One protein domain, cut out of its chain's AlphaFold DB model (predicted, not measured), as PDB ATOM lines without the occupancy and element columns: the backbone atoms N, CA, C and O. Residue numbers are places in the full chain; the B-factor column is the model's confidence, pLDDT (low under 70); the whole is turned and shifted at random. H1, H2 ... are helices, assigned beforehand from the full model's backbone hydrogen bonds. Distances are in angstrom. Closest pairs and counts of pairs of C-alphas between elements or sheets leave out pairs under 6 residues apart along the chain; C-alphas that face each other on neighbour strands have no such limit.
ATOM      1  N   GLN A   2     -44.543  28.125  52.731       71.31
ATOM      2  CA  GLN A   2     -44.922  28.817  51.474       71.31
ATOM      3  C   GLN A   2     -44.657  28.025  50.177       71.31
ATOM      4  O   GLN A   2     -45.539  27.948  49.330       71.31
ATOM      5  N   ALA A   3     -43.492  27.384  50.029       74.12
ATOM      6  CA  ALA A   3     -43.184  26.598  48.826       74.12
ATOM      7  C   ALA A   3     -44.151  25.413  48.619       74.12
ATOM      8  O   ALA A   3     -44.570  25.151  47.498       74.12
ATOM      9  N   VAL A   4     -44.564  24.744  49.704       80.25
ATOM     10  CA  VAL A   4     -45.530  23.629  49.660       80.25
ATOM     11  C   VAL A   4     -46.899  24.106  49.170       80.25
ATOM     12  O   VAL A   4     -47.522  23.441  48.349       80.25
ATOM     13  N   ALA A   5     -47.346  25.282  49.619       80.00
ATOM     14  CA  ALA A   5     -48.613  25.864  49.177       80.00
ATOM     15  C   ALA A   5     -48.608  26.189  47.671       80.00
ATOM     16  O   ALA A   5     -49.575  25.879  46.981       80.00
ATOM     17  N   ILE A   6     -47.502  26.738  47.151       79.56
ATOM     18  CA  ILE A   6     -47.350  27.026  45.715       79.56
ATOM     19  C   ILE A   6     -47.324  25.730  44.895       79.56
ATOM     20  O   ILE A   6     -47.982  25.650  43.861       79.56
ATOM     21  N   ILE A   7     -46.620  24.695  45.367       81.12
ATOM     22  CA  ILE A   7     -46.596  23.378  44.708       81.12
ATOM     23  C   ILE A   7     -48.008  22.785  44.634       81.12
ATOM     24  O   ILE A   7     -48.409  22.298  43.578       81.12
ATOM     25  N   ASN A   8     -48.783  22.869  45.718       82.31
ATOM     26  CA  ASN A   8     -50.166  22.392  45.737       82.31
ATOM     27  C   ASN A   8     -51.058  23.180  44.766       82.31
ATOM     28  O   ASN A   8     -51.817  22.568  44.021       82.31
ATOM     29  N   HIS A   9     -50.935  24.513  44.737       81.56
ATOM     30  CA  HIS A   9     -51.690  25.394  43.835       81.56
ATOM     31  C   HIS A   9     -51.391  25.129  42.354       81.56
ATOM     32  O   HIS A   9     -52.305  25.071  41.534       81.56
ATOM     33  N   LEU A  10     -50.120  24.918  42.000       81.25
ATOM     34  CA  LEU A  10     -49.730  24.564  40.632       81.25
ATOM     35  C   LEU A  10     -50.184  23.140  40.264       81.25
ATOM     36  O   LEU A  10     -50.596  22.901  39.129       81.25
ATOM     37  N   GLY A  11     -50.151  22.207  41.223       78.56
ATOM     38  CA  GLY A  11     -50.570  20.814  41.042       78.56
ATOM     39  C   GLY A  11     -52.086  20.606  40.941       78.56
ATOM     40  O   GLY A  11     -52.518  19.620  40.352       78.56
ATOM     41  N   SER A  12     -52.904  21.531  41.453       78.75
ATOM     42  CA  SER A  12     -54.372  21.427  41.456       78.75
ATOM     43  C   SER A  12     -55.050  21.852  40.143       78.75
ATOM     44  O   SER A  12     -56.267  22.010  40.115       78.75
ATOM     45  N   GLY A  13     -54.288  22.065  39.063       74.25
ATOM     46  CA  GLY A  13     -54.814  22.421  37.736       74.25
ATOM     47  C   GLY A  13     -54.437  23.821  37.238       74.25
ATOM     48  O   GLY A  13     -54.645  24.117  36.064       74.25
ATOM     49  N   ASN A  14     -53.797  24.661  38.062       78.69
ATOM     50  CA  ASN A  14     -53.355  26.013  37.684       78.69
ATOM     51  C   ASN A  14     -51.940  26.031  37.080       78.69
ATOM     52  O   ASN A  14     -51.105  26.872  37.404       78.69
ATOM     53  N   HIS A  15     -51.661  25.109  36.160       72.31
ATOM     54  CA  HIS A  15     -50.330  24.925  35.570       72.31
ATOM     55  C   HIS A  15     -49.858  26.098  34.682       72.31
ATOM     56  O   HIS A  15     -48.702  26.129  34.270       72.31
ATOM     57  N   LYS A  16     -50.745  27.050  34.352       82.88
ATOM     58  CA  LYS A  16     -50.434  28.254  33.554       82.88
ATOM     59  C   LYS A  16     -50.053  29.471  34.401       82.88
ATOM     60  O   LYS A  16     -49.845  30.551  33.853       82.88
ATOM     61  N   ASP A  17     -49.973  29.329  35.718       86.12
ATOM     62  CA  ASP A  17     -49.585  30.416  36.611       86.12
ATOM     63  C   ASP A  17     -48.058  30.625  36.606       86.12
ATOM     64  O   ASP A  17     -47.315  30.155  37.472       86.12
ATOM     65  N   ILE A  18     -47.586  31.337  35.576       88.12
ATOM     66  CA  ILE A  18     -46.161  31.606  35.324       88.12
ATOM     67  C   ILE A  18     -45.537  32.423  36.466       88.12
ATOM     68  O   ILE A  18     -44.363  32.247  36.798       88.12
ATOM     69  N   HIS A  19     -46.310  33.312  37.097       87.56
ATOM     70  CA  HIS A  19     -45.820  34.143  38.196       87.56
ATOM     71  C   HIS A  19     -45.450  33.291  39.408       87.56
ATOM     72  O   HIS A  19     -44.343  33.426  39.943       87.56
ATOM     73  N   ASN A  20     -46.340  32.381  39.804       84.69
ATOM     74  CA  ASN A  20     -46.089  31.485  40.925       84.69
ATOM     75  C   ASN A  20     -45.039  30.418  40.597       84.69
ATOM     76  O   ASN A  20     -44.218  30.094  41.457       84.69
ATOM     77  N   GLN A  21     -44.979  29.942  39.349       86.50
ATOM     78  CA  GLN A  21     -43.900  29.062  38.895       86.50
ATOM     79  C   GLN A  21     -42.526  29.735  39.038       86.50
ATOM     80  O   GLN A  21     -41.619  29.177  39.658       86.50
ATOM     81  N   ARG A  22     -42.389  30.979  38.567       89.88
ATOM     82  CA  ARG A  22     -41.154  31.760  38.720       89.88
ATOM     83  C   ARG A  22     -40.810  32.010  40.192       89.88
ATOM     84  O   ARG A  22     -39.644  31.925  40.581       89.88
ATOM     85  N   ALA A  23     -41.802  32.320  41.026       88.94
ATOM     86  CA  ALA A  23     -41.590  32.519  42.460       88.94
ATOM     87  C   ALA A  23     -41.063  31.242  43.145       88.94
ATOM     88  O   ALA A  23     -40.158  31.317  43.989       88.94
ATOM     89  N   LEU A  24     -41.572  30.070  42.746       88.69
ATOM     90  CA  LEU A  24     -41.082  28.774  43.207       88.69
ATOM     91  C   LEU A  24     -39.623  28.553  42.785       88.69
ATOM     92  O   LEU A  24     -38.783  28.265  43.635       88.69
ATOM     93  N   GLU A  25     -39.287  28.777  41.515       89.94
ATOM     94  CA  GLU A  25     -37.921  28.617  40.992       89.94
ATOM     95  C   GLU A  25     -36.894  29.507  41.706       89.94
ATOM     96  O   GLU A  25     -35.790  29.057  42.041       89.94
ATOM     97  N   ILE A  26     -37.252  30.762  41.994       92.44
ATOM     98  CA  ILE A  26     -36.403  31.689  42.757       92.44
ATOM     99  C   ILE A  26     -36.181  31.160  44.178       92.44
ATOM    100  O   ILE A  26     -35.054  31.187  44.684       92.44
ATOM    101  N   THR A  27     -37.240  30.669  44.821       90.25
ATOM    102  CA  THR A  27     -37.167  30.098  46.172       90.25
ATOM    103  C   THR A  27     -36.255  28.876  46.200       90.25
ATOM    104  O   THR A  27     -35.356  28.792  47.036       90.25
ATOM    105  N   GLU A  28     -36.399  27.969  45.238       89.94
ATOM    106  CA  GLU A  28     -35.541  26.789  45.117       89.94
ATOM    107  C   GLU A  28     -34.085  27.144  44.840       89.94
ATOM    108  O   GLU A  28     -33.174  26.544  45.408       89.94
ATOM    109  N   SER A  29     -33.844  28.150  44.003       92.12
ATOM    110  CA  SER A  29     -32.493  28.631  43.713       92.12
ATOM    111  C   SER A  29     -31.813  29.186  44.966       92.12
ATOM    112  O   SER A  29     -30.625  28.940  45.182       92.12
ATOM    113  N   LYS A  30     -32.558  29.876  45.841       92.81
ATOM    114  CA  LYS A  30     -32.052  30.300  47.157       92.81
ATOM    115  C   LYS A  30     -31.724  29.103  48.050       92.81
ATOM    116  O   LYS A  30     -30.656  29.097  48.655       92.81
ATOM    117  N   ILE A  31     -32.586  28.086  48.091       90.56
ATOM    118  CA  ILE A  31     -32.340  26.865  48.876       90.56
ATOM    119  C   ILE A  31     -31.070  26.158  48.391       90.56
ATOM    120  O   ILE A  31     -30.211  25.838  49.205       90.56
ATOM    121  N   ARG A  32     -30.898  25.981  47.073       91.06
ATOM    122  CA  ARG A  32     -29.689  25.366  46.492       91.06
ATOM    123  C   ARG A  32     -28.424  26.147  46.858       91.06
ATOM    124  O   ARG A  32     -27.431  25.543  47.243       91.06
ATOM    125  N   ARG A  33     -28.469  27.482  46.805       93.94
ATOM    126  CA  ARG A  33     -27.339  28.337  47.211       93.94
ATOM    127  C   ARG A  33     -26.990  28.189  48.693       93.94
ATOM    128  O   ARG A  33     -25.814  28.074  49.022       93.94
ATOM    129  N   LEU A  34     -27.993  28.194  49.571       92.94
ATOM    130  CA  LEU A  34     -27.787  28.006  51.012       92.94
ATOM    131  C   LEU A  34     -27.249  26.609  51.326       92.94
ATOM    132  O   LEU A  34     -26.351  26.471  52.150       92.94
ATOM    133  N   ALA A  35     -27.747  25.589  50.633       92.44
ATOM    134  CA  ALA A  35     -27.240  24.234  50.763       92.44
ATOM    135  C   ALA A  35     -25.755  24.148  50.402       92.44
ATOM    136  O   ALA A  35     -24.970  23.654  51.203       92.44
ATOM    137  N   SER A  36     -25.345  24.700  49.252       91.69
ATOM    138  CA  SER A  36     -23.928  24.744  48.866       91.69
ATOM    139  C   SER A  36     -23.063  25.463  49.902       91.69
ATOM    140  O   SER A  36     -21.966  24.999  50.204       91.69
ATOM    141  N   TYR A  37     -23.559  26.568  50.469       94.88
ATOM    142  CA  TYR A  37     -22.862  27.299  51.528       94.88
ATOM    143  C   TYR A  37     -22.642  26.425  52.771       94.88
ATOM    144  O   TYR A  37     -21.506  26.257  53.212       94.88
ATOM    145  N   TYR A  38     -23.696  25.794  53.290       94.50
ATOM    146  CA  TYR A  38     -23.592  24.975  54.500       94.50
ATOM    147  C   TYR A  38     -22.862  23.643  54.296       94.50
ATOM    148  O   TYR A  38     -22.262  23.133  55.244       94.50
ATOM    149  N   ILE A  39     -22.873  23.086  53.081       93.38
ATOM    150  CA  ILE A  39     -22.015  21.953  52.711       93.38
ATOM    151  C   ILE A  39     -20.542  22.378  52.780       93.38
ATOM    152  O   ILE A  39     -19.724  21.665  53.359       93.38
ATOM    153  N   GLY A  40     -20.206  23.562  52.253       92.81
ATOM    154  CA  GLY A  40     -18.858  24.132  52.354       92.81
ATOM    155  C   GLY A  40     -18.420  24.382  53.802       92.81
ATOM    156  O   GLY A  40     -17.269  24.130  54.151       92.81
ATOM    157  N   GLU A  41     -19.352  24.793  54.662       95.06
ATOM    158  CA  GLU A  41     -19.134  24.988  56.103       95.06
ATOM    159  C   GLU A  41     -19.114  23.664  56.907       95.06
ATOM    160  O   GLU A  41     -18.947  23.683  58.123       95.06
ATOM    161  N   LYS A  42     -19.287  22.501  56.255       92.00
ATOM    162  CA  LYS A  42     -19.399  21.161  56.878       92.00
ATOM    163  C   LYS A  42     -20.549  21.019  57.884       92.00
ATOM    164  O   LYS A  42     -20.535  20.128  58.732       92.00
ATOM    165  N   ARG A  43     -21.564  21.879  57.786       91.81
ATOM    166  CA  ARG A  43     -22.783  21.828  58.612       91.81
ATOM    167  C   ARG A  43     -23.876  20.958  57.999       91.81
ATOM    168  O   ARG A  43     -24.825  20.599  58.689       91.81
ATOM    169  N   LEU A  44     -23.748  20.640  56.714       90.00
ATOM    170  CA  LEU A  44     -24.626  19.742  55.976       90.00
ATOM    171  C   LEU A  44     -23.801  18.626  55.311       90.00
ATOM    172  O   LEU A  44     -22.671  18.887  54.888       90.00
ATOM    173  N   PRO A  45     -24.349  17.401  55.199       91.88
ATOM    174  CA  PRO A  45     -23.714  16.309  54.466       91.88
ATOM    175  C   PRO A  45     -23.431  16.678  53.002       91.88
ATOM    176  O   PRO A  45     -24.223  17.370  52.361       91.88
ATOM    177  N   SER A  46     -22.306  16.221  52.449       88.69
ATOM    178  CA  SER A  46     -21.877  16.552  51.076       88.69
ATOM    179  C   SER A  46     -22.775  15.954  49.983       88.69
ATOM    180  O   SER A  46     -22.867  16.480  48.866       88.69
ATOM    181  N   ASP A  47     -23.468  14.874  50.319       88.62
ATOM    182  CA  ASP A  47     -24.473  14.189  49.514       88.62
ATOM    183  C   ASP A  47     -25.856  14.844  49.602       88.62
ATOM    184  O   ASP A  47     -26.761  14.463  48.856       88.62
ATOM    185  N   TRP A  48     -26.030  15.865  50.449       89.19
ATOM    186  CA  TRP A  48     -27.317  16.526  50.595       89.19
ATOM    187  C   TRP A  48     -27.771  17.142  49.268       89.19
ATOM    188  O   TRP A  48     -27.033  17.860  48.574       89.19
ATOM    189  N   ARG A  49     -29.018  16.854  48.894       85.31
ATOM    190  CA  ARG A  49     -29.656  17.354  47.676       85.31
ATOM    191  C   ARG A  49     -31.087  17.758  47.972       85.31
ATOM    192  O   ARG A  49     -31.827  17.052  48.645       85.31
ATOM    193  N   TYR A  50     -31.485  18.883  47.393       83.12
ATOM    194  CA  TYR A  50     -32.863  19.337  47.432       83.12
ATOM    195  C   TYR A  50     -33.750  18.424  46.575       83.12
ATOM    196  O   TYR A  50     -33.585  18.386  45.352       83.12
ATOM    197  N   LYS A  51     -34.709  17.740  47.201       83.50
ATOM    198  CA  LYS A  51     -35.753  16.965  46.521       83.50
ATOM    199  C   LYS A  51     -37.119  17.546  46.869       83.50
ATOM    200  O   LYS A  51     -37.442  17.730  48.040       83.50
ATOM    201  N   ARG A  52     -37.924  17.846  45.844       77.31
ATOM    202  CA  ARG A  52     -39.267  18.435  46.018       77.31
ATOM    203  C   ARG A  52     -40.197  17.525  46.821       77.31
ATOM    204  O   ARG A  52     -40.945  18.024  47.653       77.31
ATOM    205  N   ASP A  53     -40.105  16.216  46.600       72.12
ATOM    206  CA  ASP A  53     -41.002  15.230  47.212       72.12
ATOM    207  C   ASP A  53     -40.770  15.091  48.722       72.12
ATOM    208  O   ASP A  53     -41.719  15.008  49.499       72.12
ATOM    209  N   GLU A  54     -39.510  15.175  49.158       71.88
ATOM    210  CA  GLU A  54     -39.135  15.119  50.578       71.88
ATOM    211  C   GLU A  54     -39.496  16.412  51.329       71.88
ATOM    212  O   GLU A  54     -39.600  16.425  52.555       71.88
ATOM    213  N   LEU A  55     -39.749  17.510  50.611       70.31
ATOM    214  CA  LEU A  55     -40.034  18.806  51.221       70.31
ATOM    215  C   LEU A  55     -41.382  18.857  51.941       70.31
ATOM    216  O   LEU A  55     -41.550  19.655  52.863       70.31
ATOM    217  N   ARG A  56     -42.342  18.024  51.522       66.19
ATOM    218  CA  ARG A  56     -43.614  17.863  52.238       66.19
ATOM    219  C   ARG A  56     -43.391  17.253  53.621       66.19
ATOM    220  O   ARG A  56     -43.971  17.749  54.574       66.19
ATOM    221  N   LEU A  57     -42.500  16.266  53.720       61.41
ATOM    222  CA  LEU A  57     -42.207  15.542  54.958       61.41
ATOM    223  C   LEU A  57     -41.417  16.387  55.973       61.41
ATOM    224  O   LEU A  57     -41.579  16.220  57.171       61.41
ATOM    225  N   MET A  58     -40.566  17.309  55.509       64.94
ATOM    226  CA  MET A  58     -39.724  18.147  56.382       64.94
ATOM    227  C   MET A  58     -40.436  19.370  56.991       64.94
ATOM    228  O   MET A  58     -39.838  20.086  57.792       64.94
ATOM    229  N   VAL A  59     -41.651  19.694  56.533       62.31
ATOM    230  CA  VAL A  59     -42.377  20.927  56.905       62.31
ATOM    231  C   VAL A  59     -43.617  20.648  57.768       62.31
ATOM    232  O   VAL A  59     -44.197  21.609  58.287       62.31
TER     233      VAL A  59
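This is residues 2 to 59 of the 60 residues of the protein "30S ribosomal protein S15" of Candidatus Poseidoniales archaeon (UniProt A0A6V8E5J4). One long helix, H2, makes the long axis; the shorter H1 before it folds back over its first part at a steep slant, and after it a long tail without a named element returns from the far end to a single-turn helix, H3, close to H1. The arrangement is loose: H1 packs on residues 20 to 27 of H2, while H3 stays apart from H2. The printed part has 58 residues, with three named helices in the order H1, H2, H3 and no named strand; the class is all helix. The radius of gyration of the C-alphas is 13.2 A, and the elongated outline spans 40 by 21 by 15 A.

H2, residues 18 to 40, touches H1, residues 2 to 11, with its residues 20 to 27 alone. Their closest C-alphas, those of Ala 3 and Leu 24, are 6.4 A apart. The two form a helical hairpin and run opposite ways at a steep tilt of 45 degrees. H3, residues 54 to 57, is close to H1 but not clearly touching: the closest C-alphas, those of Val 4 and Arg 56, are 6.6 A apart. H2 and H3 are apart. In H1 and H2 every O i to N i+4 pair is within hydrogen-bond range; H3 is too short for such a pair, and its one O i to N i+3 pair is within range.

H2 runs 33.0 A from C-alpha 18 at (-46.161, 31.606, 35.324) to C-alpha 40 at (-18.858, 24.132, 52.354). H1 begins at C-alpha 2, (-44.922, 28.817, 51.474), and is 14.3 A long. H3 measures 5.4 A and ends at C-alpha 57, (-42.207, 15.542, 54.958).

The two C-alphas farthest apart, those of Gly 13 and Lys 42, are 40.3 A apart. The printed part has no cut. The link from H1 to H2 is short, with 6 residues; that from H2 to H3, residues 41 to 53, is long. The mean pLDDT of the printed part is 84.1, and residues 56 to 59 are under 70.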